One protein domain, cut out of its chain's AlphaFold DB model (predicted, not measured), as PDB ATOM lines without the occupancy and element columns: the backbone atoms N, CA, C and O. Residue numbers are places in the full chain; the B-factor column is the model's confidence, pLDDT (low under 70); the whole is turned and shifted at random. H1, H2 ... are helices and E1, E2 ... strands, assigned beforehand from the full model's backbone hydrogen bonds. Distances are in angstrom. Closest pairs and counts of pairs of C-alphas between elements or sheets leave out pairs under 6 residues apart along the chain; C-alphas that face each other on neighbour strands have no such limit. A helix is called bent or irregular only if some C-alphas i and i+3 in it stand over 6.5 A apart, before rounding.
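This is residues 11 to 109 of the 125 residues of an uncharacterized protein of Plasmodium vinckei petteri (UniProt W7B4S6). This is a long, flat model: a twisted three-stranded sheet, E1, E4 and E5, with the first part of the long helix H1 over one face and no named helix over the other. Past the sheet H1 meets H2, which folds back beside it in a helical hairpin at one end of the length, while the small strand hairpin E2 and E3 makes the other end. The printed part has 99 residues, with two named helices and five named strands in the order H1, H2, E1, E2, E3, E4, E5; the larger sheet runs E1, E4, E5 and the smaller one E2, E3, both antiparallel. The class is mixed, helices and strands; the whole is extended, with a radius of gyration of the C-alphas of 19.6 A and spans of 60 by 32 by 17 A.

Start at H1, residues 11 to 34, which is on the sheet of E1, residues 65 to 72, E4, residues 89 to 97, and E5, residues 101 to 108; this makes two layers, a helix on one face of a sheet. H1 lies over E4 and E5 at a height over the sheet of 9.1 A, slantwise to the strands at 33 degrees to E4 on the local plane. Look at Ala 18 and Ala 101, whose C-alphas, 5.7 A apart, are the closest of H1 and E5. With residues 26 to 33 alone H1 touches H2, residues 47 to 63, at a shallow tilt of 13 degrees, opposite ways; the closest C-alphas, of Tyr 26 and Gln 62, are 6.5 A apart. H2 is not on the sheet. Next, E1 runs on into E2, residues 75 to 78, across a break of 2 residues, at 30 degrees. E2 forms a hairpin with E3, residues 81 to 84, where N 76 and O 83 are 2.9 A apart, within hydrogen-bond range. E2 is apart from E4 and E5. In the larger sheet, N 68 and O 94 of E1 and E4 are 2.8 A apart, and N 93 and O 104 of the hairpin E4 and E5 are 2.8 A apart, both within hydrogen-bond range. Within H2 every O i to N i+4 pair is within hydrogen-bond range, and within H1 18 of 20 are.

Find C-alpha 11 at (118.052, 30.086, 16.350); from there H1 runs 33.9 A, neither bent nor irregular, but only just: C-alphas 25 and 28 are 6.1 A apart. H2 begins at C-alpha 47, (101.190, 44.832, -25.190), and is 24.5 A long. E1 and E5 each measure 23.1 A and E4 26.3 A, while E2 and E3 have four residues each; E5 ends at C-alpha 108, (108.766, 37.448, 26.481).

The two C-alphas farthest apart, of Asn 48 and Asn 80, are 62.4 A apart. The printed part has no cut; the link from H1 to H2, residues 35 to 46, is long, and the other links are tight. Mean pLDDT of the printed part is 85.0, and residues 80 to 87 are under 70.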
ATOM      1  N   ASP A  11     117.129  29.278  17.163       86.25
ATOM      2  CA  ASP A  11     118.052  30.086  16.350       86.25
ATOM      3  C   ASP A  11     118.236  29.484  14.949       86.25
ATOM      4  O   ASP A  11     117.958  30.134  13.937       86.25
ATOM      5  N   GLY A  12     118.608  28.200  14.888       90.00
ATOM      6  CA  GLY A  12     118.765  27.481  13.627       90.00
ATOM      7  C   GLY A  12     117.452  27.367  12.852       90.00
ATOM      8  O   GLY A  12     117.429  27.567  11.638       90.00
ATOM      9  N   ASN A  13     116.342  27.106  13.548       89.38
ATOM     10  CA  ASN A  13     115.030  26.986  12.914       89.38
ATOM     11  C   ASN A  13     114.533  28.308  12.326       89.38
ATOM     12  O   ASN A  13     113.978  28.303  11.230       89.38
ATOM     13  N   LEU A  14     114.735  29.434  13.016       90.69
ATOM     14  CA  LEU A  14     114.352  30.742  12.491       90.69
ATOM     15  C   LEU A  14     115.234  31.150  11.309       90.69
ATOM     16  O   LEU A  14     114.706  31.648  10.318       90.69
ATOM     17  N   LYS A  15     116.550  30.899  11.366       92.06
ATOM     18  CA  LYS A  15     117.451  31.123  10.222       92.06
ATOM     19  C   LYS A  15     117.029  30.300   9.008       92.06
ATOM     20  O   LYS A  15     116.980  30.819   7.897       92.06
ATOM     21  N   LYS A  16     116.675  29.028   9.218       92.56
ATOM     22  CA  LYS A  16     116.138  28.169   8.157       92.56
ATOM     23  C   LYS A  16     114.828  28.724   7.597       92.56
ATOM     24  O   LYS A  16     114.728  28.889   6.391       92.56
ATOM     25  N   LEU A  17     113.875  29.087   8.459       90.62
ATOM     26  CA  LEU A  17     112.610  29.702   8.050       90.62
ATOM     27  C   LEU A  17     112.831  30.974   7.218       90.62
ATOM     28  O   LEU A  17     112.173  31.157   6.201       90.62
ATOM     29  N   ALA A  18     113.755  31.843   7.628       92.38
ATOM     30  CA  ALA A  18     114.071  33.073   6.910       92.38
ATOM     31  C   ALA A  18     114.639  32.801   5.508       92.38
ATOM     32  O   ALA A  18     114.221  33.439   4.543       92.38
ATOM     33  N   ASN A  19     115.541  31.823   5.389       93.50
ATOM     34  CA  ASN A  19     116.091  31.399   4.103       93.50
ATOM     35  C   ASN A  19     115.040  30.732   3.207       93.50
ATOM     36  O   ASN A  19     114.980  31.042   2.020       93.50
ATOM     37  N   ASP A  20     114.185  29.877   3.772       92.44
ATOM     38  CA  ASP A  20     113.085  29.244   3.039       92.44
ATOM     39  C   ASP A  20     112.112  30.319   2.515       92.44
ATOM     40  O   ASP A  20     111.765  30.318   1.338       92.44
ATOM     41  N   LEU A  21     111.730  31.299   3.346       91.19
ATOM     42  CA  LEU A  21     110.880  32.424   2.928       91.19
ATOM     43  C   LEU A  21     111.533  33.272   1.835       91.19
ATOM     44  O   LEU A  21     110.860  33.660   0.884       91.19
ATOM     45  N   LYS A  22     112.835  33.552   1.945       92.94
ATOM     46  CA  LYS A  22     113.588  34.263   0.909       92.94
ATOM     47  C   LYS A  22     113.539  33.506  -0.423       92.94
ATOM     48  O   LYS A  22     113.258  34.125  -1.444       92.94
ATOM     49  N   ALA A  23     113.770  32.193  -0.412       91.62
ATOM     50  CA  ALA A  23     113.710  31.370  -1.619       91.62
ATOM     51  C   ALA A  23     112.300  31.378  -2.241       91.62
ATOM     52  O   ALA A  23     112.153  31.614  -3.438       91.62
ATOM     53  N   LEU A  24     111.252  31.225  -1.426       89.56
ATOM     54  CA  LEU A  24     109.858  31.304  -1.888       89.56
ATOM     55  C   LEU A  24     109.513  32.689  -2.468       89.56
ATOM     56  O   LEU A  24     108.800  32.801  -3.459       89.56
ATOM     57  N   ILE A  25     110.013  33.771  -1.873       88.50
ATOM     58  CA  ILE A  25     109.643  35.130  -2.291       88.50
ATOM     59  C   ILE A  25     110.457  35.619  -3.482       88.50
ATOM     60  O   ILE A  25     109.897  36.311  -4.320       88.50
ATOM     61  N   TYR A  26     111.752  35.320  -3.570       89.88
ATOM     62  CA  TYR A  26     112.596  35.850  -4.643       89.88
ATOM     63  C   TYR A  26     112.841  34.830  -5.748       89.88
ATOM     64  O   TYR A  26     112.723  35.203  -6.914       89.88
ATOM     65  N   ASP A  27     113.146  33.572  -5.415       86.38
ATOM     66  CA  ASP A  27     113.489  32.555  -6.416       86.38
ATOM     67  C   ASP A  27     112.229  31.981  -7.079       86.38
ATOM     68  O   ASP A  27     112.156  31.904  -8.311       86.38
ATOM     69  N   GLU A  28     111.209  31.613  -6.291       88.06
ATOM     70  CA  GLU A  28     109.944  31.121  -6.858       88.06
ATOM     71  C   GLU A  28     109.155  32.228  -7.548       88.06
ATOM     72  O   GLU A  28     108.658  31.994  -8.646       88.06
ATOM     73  N   PHE A  29     109.115  33.446  -6.996       87.44
ATOM     74  CA  PHE A  29     108.511  34.582  -7.693       87.44
ATOM     75  C   PHE A  29     109.120  34.779  -9.078       87.44
ATOM     76  O   PHE A  29     108.382  34.877 -10.051       87.44
ATOM     77  N   ASP A  30     110.451  34.793  -9.205       85.12
ATOM     78  CA  ASP A  30     111.104  34.994 -10.502       85.12
ATOM     79  C   ASP A  30     110.722  33.893 -11.500       85.12
ATOM     80  O   ASP A  30     110.483  34.157 -12.683       85.12
ATOM     81  N   LYS A  31     110.655  32.646 -11.023       89.06
ATOM     82  CA  LYS A  31     110.264  31.472 -11.809       89.06
ATOM     83  C   LYS A  31     108.800  31.547 -12.245       89.06
ATOM     84  O   LYS A  31     108.511  31.322 -13.420       89.06
ATOM     85  N   ASP A  32     107.893  31.866 -11.334       88.69
ATOM     86  CA  ASP A  32     106.452  31.888 -11.576       88.69
ATOM     87  C   ASP A  32     106.036  33.119 -12.383       88.69
ATOM     88  O   ASP A  32     105.193  33.027 -13.278       88.69
ATOM     89  N   PHE A  33     106.704  34.250 -12.163       85.25
ATOM     90  CA  PHE A  33     106.553  35.461 -12.957       85.25
ATOM     91  C   PHE A  33     107.007  35.244 -14.407       85.25
ATOM     92  O   PHE A  33     106.291  35.614 -15.336       85.25
ATOM     93  N   LYS A  34     108.148  34.570 -14.634       84.25
ATOM     94  CA  LYS A  34     108.617  34.192 -15.986       84.25
ATOM     95  C   LYS A  34     107.689  33.201 -16.692       84.25
ATOM     96  O   LYS A  34     107.649  33.184 -17.918       84.25
ATOM     97  N   LYS A  35     106.959  32.377 -15.937       87.88
ATOM     98  CA  LYS A  35     105.974  31.415 -16.455       87.88
ATOM     99  C   LYS A  35     104.570  32.001 -16.624       87.88
ATOM    100  O   LYS A  35     103.648  31.247 -16.921       87.88
ATOM    101  N   ASP A  36     104.394  33.309 -16.421       83.25
ATOM    102  CA  ASP A  36     103.087  33.975 -16.436       83.25
ATOM    103  C   ASP A  36     102.065  33.343 -15.461       83.25
ATOM    104  O   ASP A  36     100.854  33.427 -15.678       83.25
ATOM    105  N   LEU A  37     102.535  32.714 -14.376       85.38
ATOM    106  CA  LEU A  37     101.680  32.194 -13.300       85.38
ATOM    107  C   LEU A  37     101.226  33.317 -12.360       85.38
ATOM    108  O   LEU A  37     100.135  33.253 -11.801       85.38
ATOM    109  N   ILE A  38     102.028  34.377 -12.249       79.44
ATOM    110  CA  ILE A  38     101.663  35.632 -11.590       79.44
ATOM    111  C   ILE A  38     101.194  36.610 -12.670       79.44
ATOM    112  O   ILE A  38     101.948  36.950 -13.585       79.44
ATOM    113  N   LYS A  39      99.938  37.058 -12.575       77.19
ATOM    114  CA  LYS A  39      99.297  37.960 -13.546       77.19
ATOM    115  C   LYS A  39      98.728  39.192 -12.857       77.19
ATOM    116  O   LYS A  39      98.477  39.179 -11.654       77.19
ATOM    117  N   TYR A  40      98.504  40.243 -13.636       75.75
ATOM    118  CA  TYR A  40      97.755  41.404 -13.167       75.75
ATOM    119  C   TYR A  40      96.287  41.043 -12.995       75.75
ATOM    120  O   TYR A  40      95.723  40.329 -13.822       75.75
ATOM    121  N   GLU A  41      95.660  41.600 -11.962       81.00
ATOM    122  CA  GLU A  41      94.207  41.528 -11.780       81.00
ATOM    123  C   GLU A  41      93.465  42.115 -12.991       81.00
ATOM    124  O   GLU A  41      92.439  41.594 -13.420       81.00
ATOM    125  N   ARG A  42      94.029  43.169 -13.592       82.12
ATOM    126  CA  ARG A  42      93.555  43.759 -14.841       82.12
ATOM    127  C   ARG A  42      94.751  43.987 -15.763       82.12
ATOM    128  O   ARG A  42      95.558  44.878 -15.515       82.12
ATOM    129  N   GLU A  43      94.914  43.143 -16.781       79.50
ATOM    130  CA  GLU A  43      96.021  43.305 -17.730       79.50
ATOM    131  C   GLU A  43      95.780  44.509 -18.659       79.50
ATOM    132  O   GLU A  43      94.663  44.678 -19.154       79.50
ATOM    133  N   PRO A  44      96.807  45.331 -18.942       82.31
ATOM    134  CA  PRO A  44      96.695  46.389 -19.938       82.31
ATOM    135  C   PRO A  44      96.420  45.815 -21.330       82.31
ATOM    136  O   PRO A  44      97.103  44.885 -21.764       82.31
ATOM    137  N   GLU A  45      95.494  46.431 -22.067       85.19
ATOM    138  CA  GLU A  45      95.169  46.043 -23.450       85.19
ATOM    139  C   GLU A  45      96.376  46.193 -24.391       85.19
ATOM    140  O   GLU A  45      96.601  45.391 -25.298       85.19
ATOM    141  N   TYR A  46      97.212  47.207 -24.150       90.56
ATOM    142  CA  TYR A  46      98.386  47.480 -24.971       90.56
ATOM    143  C   TYR A  46      99.594  46.640 -24.532       90.56
ATOM    144  O   TYR A  46     100.202  46.876 -23.483       90.56
ATOM    145  N   LYS A  47     100.037  45.732 -25.409       87.69
ATOM    146  CA  LYS A  47     101.190  44.832 -25.190       87.69
ATOM    147  C   LYS A  47     102.466  45.547 -24.718       87.69
ATOM    148  O   LYS A  47     103.183  45.028 -23.864       87.69
ATOM    149  N   ASN A  48     102.751  46.736 -25.251       88.94
ATOM    150  CA  ASN A  48     103.943  47.508 -24.881       88.94
ATOM    151  C   ASN A  48     103.880  48.013 -23.431       88.94
ATOM    152  O   ASN A  48     104.885  47.946 -22.722       88.94
ATOM    153  N   LEU A  49     102.705  48.472 -22.983       87.75
ATOM    154  CA  LEU A  49     102.480  48.893 -21.598       87.75
ATOM    155  C   LEU A  49     102.593  47.696 -20.653       87.75
ATOM    156  O   LEU A  49     103.391  47.745 -19.719       87.75
ATOM    157  N   ARG A  50     101.937  46.577 -20.985       85.00
ATOM    158  CA  ARG A  50     102.037  45.313 -20.236       85.00
ATOM    159  C   ARG A  50     103.490  44.873 -20.031       85.00
ATOM    160  O   ARG A  50     103.893  44.553 -18.916       85.00
ATOM    161  N   ASN A  51     104.307  44.879 -21.084       87.12
ATOM    162  CA  ASN A  51     105.712  44.470 -20.987       87.12
ATOM    163  C   ASN A  51     106.547  45.418 -20.112       87.12
ATOM    164  O   ASN A  51     107.415  44.966 -19.361       87.12
ATOM    165  N   ARG A  52     106.292  46.728 -20.202       88.75
ATOM    166  CA  ARG A  52     106.979  47.733 -19.385       88.75
ATOM    167  C   ARG A  52     106.631  47.569 -17.909       88.75
ATOM    168  O   ARG A  52     107.540  47.519 -17.084       88.75
ATOM    169  N   GLU A  53     105.348  47.439 -17.592       87.12
ATOM    170  CA  GLU A  53     104.874  47.227 -16.223       87.12
ATOM    171  C   GLU A  53     105.432  45.936 -15.633       87.12
ATOM    172  O   GLU A  53     105.907  45.954 -14.497       87.12
ATOM    173  N   LYS A  54     105.482  44.845 -16.416       87.06
ATOM    174  CA  LYS A  54     106.066  43.577 -15.952       87.06
ATOM    175  C   LYS A  54     107.522  43.736 -15.559       87.06
ATOM    176  O   LYS A  54     107.940  43.278 -14.497       87.06
ATOM    177  N   LYS A  55     108.301  44.415 -16.403       88.31
ATOM    178  CA  LYS A  55     109.715  44.676 -16.132       88.31
ATOM    179  C   LYS A  55     109.890  45.534 -14.879       88.31
ATOM    180  O   LYS A  55     110.720  45.199 -14.038       88.31
ATOM    181  N   THR A  56     109.112  46.607 -14.745       88.12
ATOM    182  CA  THR A  56     109.165  47.489 -13.572       88.12
ATOM    183  C   THR A  56     108.803  46.738 -12.294       88.12
ATOM    184  O   THR A  56     109.539  46.829 -11.318       88.12
ATOM    185  N   PHE A  57     107.722  45.957 -12.305       87.75
ATOM    186  CA  PHE A  57     107.288  45.188 -11.143       87.75
ATOM    187  C   PHE A  57     108.337  44.163 -10.707       87.75
ATOM    188  O   PHE A  57     108.687  44.121  -9.531       87.75
ATOM    189  N   ASN A  58     108.913  43.413 -11.652       86.94
ATOM    190  CA  ASN A  58     109.975  42.465 -11.332       86.94
ATOM    191  C   ASN A  58     111.176  43.155 -10.664       86.94
ATOM    192  O   ASN A  58     111.667  42.710  -9.631       86.94
ATOM    193  N   VAL A  59     111.625  44.285 -11.221       88.00
ATOM    194  CA  VAL A  59     112.729  45.063 -10.638       88.00
ATOM    195  C   VAL A  59     112.379  45.551  -9.232       88.00
ATOM    196  O   VAL A  59     113.224  45.463  -8.347       88.00
ATOM    197  N   LEU A  60     111.155  46.032  -9.005       89.12
ATOM    198  CA  LEU A  60     110.720  46.498  -7.688       89.12
ATOM    199  C   LEU A  60     110.727  45.370  -6.654       89.12
ATOM    200  O   LEU A  60     111.328  45.532  -5.596       89.12
ATOM    201  N   VAL A  61     110.120  44.221  -6.966       86.75
ATOM    202  CA  VAL A  61     110.079  43.073  -6.049       86.75
ATOM    203  C   VAL A  61     111.496  42.597  -5.742       86.75
ATOM    204  O   VAL A  61     111.865  42.526  -4.573       86.75
ATOM    205  N   GLN A  62     112.333  42.397  -6.764       84.88
ATOM    206  CA  GLN A  62     113.716  41.926  -6.613       84.88
ATOM    207  C   GLN A  62     114.644  42.896  -5.864       84.88
ATOM    208  O   GLN A  62     115.704  42.480  -5.404       84.88
ATOM    209  N   ASN A  63     114.285  44.175  -5.736       85.19
ATOM    210  CA  ASN A  63     115.052  45.159  -4.960       85.19
ATOM    211  C   ASN A  63     114.356  45.567  -3.653       85.19
ATOM    212  O   ASN A  63     114.872  46.406  -2.916       85.19
ATOM    213  N   SER A  64     113.192  44.991  -3.355       87.12
ATOM    214  CA  SER A  64     112.490  45.240  -2.101       87.12
ATOM    215  C   SER A  64     113.176  44.523  -0.937       87.12
ATOM    216  O   SER A  64     113.855  43.513  -1.128       87.12
ATOM    217  N   ALA A  65     112.975  45.041   0.272       91.69
ATOM    218  CA  ALA A  65     113.241  44.333   1.516       91.69
ATOM    219  C   ALA A  65     111.922  44.189   2.283       91.69
ATOM    220  O   ALA A  65     111.115  45.122   2.309       91.69
ATOM    221  N   MET A  66     111.696  43.036   2.907       89.62
ATOM    222  CA  MET A  66     110.482  42.752   3.671       89.62
ATOM    223  C   MET A  66     110.820  42.461   5.128       89.62
ATOM    224  O   MET A  66     111.769  41.740   5.425       89.62
ATOM    225  N   ASN A  67     110.007  43.002   6.033       92.38
ATOM    226  CA  ASN A  67     110.127  42.791   7.470       92.38
ATOM    227  C   ASN A  67     108.880  42.078   7.995       92.38
ATOM    228  O   ASN A  67     107.779  42.622   7.934       92.38
ATOM    229  N   ILE A  68     109.058  40.884   8.547       89.75
ATOM    230  CA  ILE A  68     107.990  40.063   9.118       89.75
ATOM    231  C   ILE A  68     108.168  40.045  10.630       89.75
ATOM    232  O   ILE A  68     109.210  39.619  11.118       89.75
ATOM    233  N   LYS A  69     107.150  40.482  11.373       90.69
ATOM    234  CA  LYS A  69     107.095  40.372  12.837       90.69
ATOM    235  C   LYS A  69     106.111  39.275  13.210       90.69
ATOM    236  O   LYS A  69     104.979  39.298  12.734       90.69
ATOM    237  N   SER A  70     106.520  38.326  14.043       89.06
ATOM    238  CA  SER A  70     105.674  37.191  14.419       89.06
ATOM    239  C   SER A  70     106.057  36.619  15.787       89.06
ATOM    240  O   SER A  70     107.015  37.072  16.423       89.06
ATOM    241  N   TYR A  71     105.275  35.655  16.274       86.62
ATOM    242  CA  TYR A  71     105.498  34.999  17.554       86.62
ATOM    243  C   TYR A  71     104.985  33.553  17.588       86.62
ATOM    244  O   TYR A  71     104.021  33.200  16.911       86.62
ATOM    245  N   PHE A  72     105.593  32.730  18.445       82.81
ATOM    246  CA  PHE A  72     105.094  31.408  18.828       82.81
ATOM    247  C   PHE A  72     104.668  31.419  20.297       82.81
ATOM    248  O   PHE A  72     105.471  31.727  21.183       82.81
ATOM    249  N   ILE A  73     103.408  31.060  20.553       77.62
ATOM    250  CA  ILE A  73     102.854  30.904  21.901       77.62
ATOM    251  C   ILE A  73     102.583  29.423  22.137       77.62
ATOM    252  O   ILE A  73     101.897  28.774  21.345       77.62
ATOM    253  N   LYS A  74     103.101  28.890  23.244       74.81
ATOM    254  CA  LYS A  74     102.819  27.518  23.662       74.81
ATOM    255  C   LYS A  74     101.501  27.479  24.434       74.81
ATOM    256  O   LYS A  74     101.332  28.179  25.434       74.81
ATOM    257  N   ILE A  75     100.584  26.639  23.975       72.81
ATOM    258  CA  ILE A  75      99.266  26.444  24.575       72.81
ATOM    259  C   ILE A  75      99.178  24.996  25.048       72.81
ATOM    260  O   ILE A  75      99.582  24.088  24.320       72.81
ATOM    261  N   ARG A  76      98.652  24.774  26.252       70.06
ATOM    262  CA  ARG A  76      98.278  23.441  26.725       70.06
ATOM    263  C   ARG A  76      96.761  23.323  26.708       70.06
ATOM    264  O   ARG A  76      96.048  24.230  27.135       70.06
ATOM    265  N   LYS A  77      96.287  22.200  26.177       70.81
ATOM    266  CA  LYS A  77      94.872  21.860  26.104       70.81
ATOM    267  C   LYS A  77      94.647  20.611  26.945       70.81
ATOM    268  O   LYS A  77      95.119  19.543  26.571       70.81
ATOM    269  N   ASP A  78      93.953  20.778  28.061       72.88
ATOM    270  CA  ASP A  78      93.385  19.676  28.838       72.88
ATOM    271  C   ASP A  78      91.885  19.568  28.479       72.88
ATOM    272  O   ASP A  78      91.327  20.518  27.926       72.88
ATOM    273  N   GLU A  79      91.231  18.432  28.757       72.38
ATOM    274  CA  GLU A  79      89.894  18.055  28.232       72.38
ATOM    275  C   GLU A  79      88.829  19.171  28.264       72.38
ATOM    276  O   GLU A  79      88.041  19.275  27.328       72.38
ATOM    277  N   ASN A  80      88.862  20.060  29.267       68.81
ATOM    278  CA  ASN A  80      87.914  21.173  29.420       68.81
ATOM    279  C   ASN A  80      88.534  22.582  29.336       68.81
ATOM    280  O   ASN A  80      87.796  23.566  29.338       68.81
ATOM    281  N   TYR A  81      89.865  22.722  29.268       59.94
ATOM    282  CA  TYR A  81      90.529  24.026  29.390       59.94
ATOM    283  C   TYR A  81      91.711  24.178  28.438       59.94
ATOM    284  O   TYR A  81      92.598  23.333  28.352       59.94
ATOM    285  N   THR A  82      91.759  25.323  27.762       67.25
ATOM    286  CA  THR A  82      92.910  25.748  26.964       67.25
ATOM    287  C   THR A  82      93.610  26.872  27.716       67.25
ATOM    288  O   THR A  82      93.051  27.956  27.855       67.25
ATOM    289  N   HIS A  83      94.811  26.613  28.232       63.16
ATOM    290  CA  HIS A  83      95.587  27.595  28.982       63.16
ATOM    291  C   HIS A  83      96.884  27.946  28.254       63.16
ATOM    292  O   HIS A  83      97.568  27.087  27.689       63.16
ATOM    293  N   LEU A  84      97.234  29.235  28.278       66.75
ATOM    294  CA  LEU A  84      98.574  29.667  27.902       66.75
ATOM    295  C   LEU A  84      99.546  29.121  28.942       66.75
ATOM    296  O   LEU A  84      99.354  29.320  30.142       66.75
ATOM    297  N   ILE A  85     100.585  28.424  28.494       65.62
ATOM    298  CA  ILE A  85     101.627  27.987  29.418       65.62
ATOM    299  C   ILE A  85     102.391  29.241  29.850       65.62
ATOM    300  O   ILE A  85     102.772  30.045  29.004       65.62
ATOM    301  N   GLN A  86     102.658  29.394  31.151       60.41
ATOM    302  CA  GLN A  86     103.462  30.498  31.709       60.41
ATOM    303  C   GLN A  86     104.900  30.583  31.150       60.41
ATOM    304  O   GLN A  86     105.650  31.493  31.501       60.41
ATOM    305  N   ASN A  87     105.299  29.657  30.276       66.56
ATOM    306  CA  ASN A  87     106.587  29.677  29.604       66.56
ATOM    307  C   ASN A  87     106.732  30.918  28.715       66.56
ATOM    308  O   ASN A  87     105.766  31.450  28.161       66.56
ATOM    309  N   LYS A  88     107.980  31.358  28.538       73.38
ATOM    310  CA  LYS A  88     108.301  32.470  27.644       73.38
ATOM    311  C   LYS A  88     107.836  32.141  26.219       73.38
ATOM    312  O   LYS A  88     108.117  31.063  25.705       73.38
ATOM    313  N   SER A  89     107.144  33.079  25.581       80.12
ATOM    314  CA  SER A  89     106.821  33.024  24.154       80.12
ATOM    315  C   SER A  89     107.988  33.571  23.339       80.12
ATOM    316  O   SER A  89     108.690  34.487  23.782       80.12
ATOM    317  N   LEU A  90     108.189  33.009  22.150       86.19
ATOM    318  CA  LEU A  90     109.248  33.415  21.235       86.19
ATOM    319  C   LEU A  90     108.705  34.458  20.267       86.19
ATOM    320  O   LEU A  90     107.827  34.148  19.470       86.19
ATOM    321  N   TYR A  91     109.238  35.671  20.331       88.06
ATOM    322  CA  TYR A  91     108.935  36.756  19.403       88.06
ATOM    323  C   TYR A  91     110.114  36.925  18.469       88.06
ATOM    324  O   TYR A  91     111.262  36.919  18.912       88.06
ATOM    325  N   PHE A  92     109.841  37.090  17.183       91.19
ATOM    326  CA  PHE A  92     110.897  37.196  16.196       91.19
ATOM    327  C   PHE A  92     110.528  38.150  15.072       91.19
ATOM    328  O   PHE A  92     109.366  38.315  14.697       91.19
ATOM    329  N   ASN A  93     111.570  38.775  14.542       93.19
ATOM    330  CA  ASN A  93     111.533  39.600  13.360       93.19
ATOM    331  C   ASN A  93     112.426  38.945  12.310       93.19
ATOM    332  O   ASN A  93     113.579  38.621  12.602       93.19
ATOM    333  N   VAL A  94     111.909  38.788  11.101       93.94
ATOM    334  CA  VAL A  94     112.683  38.372   9.935       93.94
ATOM    335  C   VAL A  94     112.782  39.558   8.989       93.94
ATOM    336  O   VAL A  94     111.759  40.124   8.614       93.94
ATOM    337  N   SER A  95     114.001  39.920   8.611       93.56
ATOM    338  CA  SER A  95     114.287  40.877   7.546       93.56
ATOM    339  C   SER A  95     114.825  40.099   6.358       93.56
ATOM    340  O   SER A  95     115.895  39.504   6.456       93.56
ATOM    341  N   ILE A  96     114.112  40.101   5.239       94.12
ATOM    342  CA  ILE A  96     114.541  39.442   4.004       94.12
ATOM    343  C   ILE A  96     114.752  40.464   2.897       94.12
ATOM    344  O   ILE A  96     114.025  41.444   2.771       94.12
ATOM    345  N   SER A  97     115.758  40.203   2.084       92.44
ATOM    346  CA  SER A  97     116.049  40.881   0.833       92.44
ATOM    347  C   SER A  97     116.460  39.827  -0.189       92.44
ATOM    348  O   SER A  97     116.722  38.670   0.155       92.44
ATOM    349  N   ARG A  98     116.606  40.233  -1.448       89.25
ATOM    350  CA  ARG A  98     117.099  39.332  -2.492       89.25
ATOM    351  C   ARG A  98     118.435  38.675  -2.142       89.25
ATOM    352  O   ARG A  98     118.663  37.517  -2.478       89.25
ATOM    353  N   ASN A  99     119.327  39.400  -1.473       89.94
ATOM    354  CA  ASN A  99     120.684  38.919  -1.224       89.94
ATOM    355  C   ASN A  99     120.829  38.273   0.150       89.94
ATOM    356  O   ASN A  99     121.580  37.312   0.287       89.94
ATOM    357  N   ASP A 100     120.057  38.716   1.136       91.69
ATOM    358  CA  ASP A 100     120.264  38.339   2.532       91.69
ATOM    359  C   ASP A 100     118.953  38.106   3.289       91.69
ATOM    360  O   ASP A 100     117.919  38.689   2.955       91.69
ATOM    361  N   ALA A 101     119.012  37.263   4.315       93.62
ATOM    362  CA  ALA A 101     117.922  36.986   5.235       93.62
ATOM    363  C   ALA A 101     118.461  36.986   6.670       93.62
ATOM    364  O   ALA A 101     119.250  36.126   7.057       93.62
ATOM    365  N   ASN A 102     117.998  37.941   7.471       93.56
ATOM    366  CA  ASN A 102     118.414  38.113   8.854       93.56
ATOM    367  C   ASN A 102     117.246  37.906   9.822       93.56
ATOM    368  O   ASN A 102     116.089  38.201   9.514       93.56
ATOM    369  N   VAL A 103     117.561  37.430  11.023       93.69
ATOM    370  CA  VAL A 103     116.587  37.128  12.070       93.69
ATOM    371  C   VAL A 103     117.056  37.720  13.386       93.69
ATOM    372  O   VAL A 103     118.166  37.451  13.831       93.69
ATOM    373  N   ASN A 104     116.156  38.433  14.056       93.12
ATOM    374  CA  ASN A 104     116.311  38.824  15.452       93.12
ATOM    375  C   ASN A 104     115.150  38.259  16.266       93.12
ATOM    376  O   ASN A 104     114.002  38.336  15.831       93.12
ATOM    377  N   TYR A 105     115.415  37.737  17.458       91.19
ATOM    378  CA  TYR A 105     114.369  37.204  18.329       91.19
ATOM    379  C   TYR A 105     114.629  37.528  19.793       91.19
ATOM    380  O   TYR A 105     115.747  37.825  20.208       91.19
ATOM    381  N   TYR A 106     113.565  37.458  20.582       88.75
ATOM    382  CA  TYR A 106     113.619  37.573  22.029       88.75
ATOM    383  C   TYR A 106     112.482  36.778  22.668       88.75
ATOM    384  O   TYR A 106     111.453  36.483  22.056       88.75
ATOM    385  N   LEU A 107     112.681  36.432  23.933       86.75
ATOM    386  CA  LEU A 107     111.710  35.706  24.732       86.75
ATOM    387  C   LEU A 107     110.951  36.683  25.628       86.75
ATOM    388  O   LEU A 107     111.567  37.465  26.354       86.75
ATOM    389  N   LYS A 108     109.619  36.624  25.615       83.44
ATOM    390  CA  LYS A 108     108.766  37.448  26.481       83.44
ATOM    391  C   LYS A 108     107.657  36.600  27.079       83.44
ATOM    392  O   LYS A 108     107.074  35.762  26.393       83.44
ATOM    393  N   ASN A 109     107.350  36.822  28.355       78.00
ATOM    394  CA  ASN A 109     106.204  36.173  28.981       78.00
ATOM    395  C   ASN A 109     104.930  36.624  28.254       78.00
ATOM    396  O   ASN A 109     104.733  37.835  28.095       78.00
TER     397      ASN A 109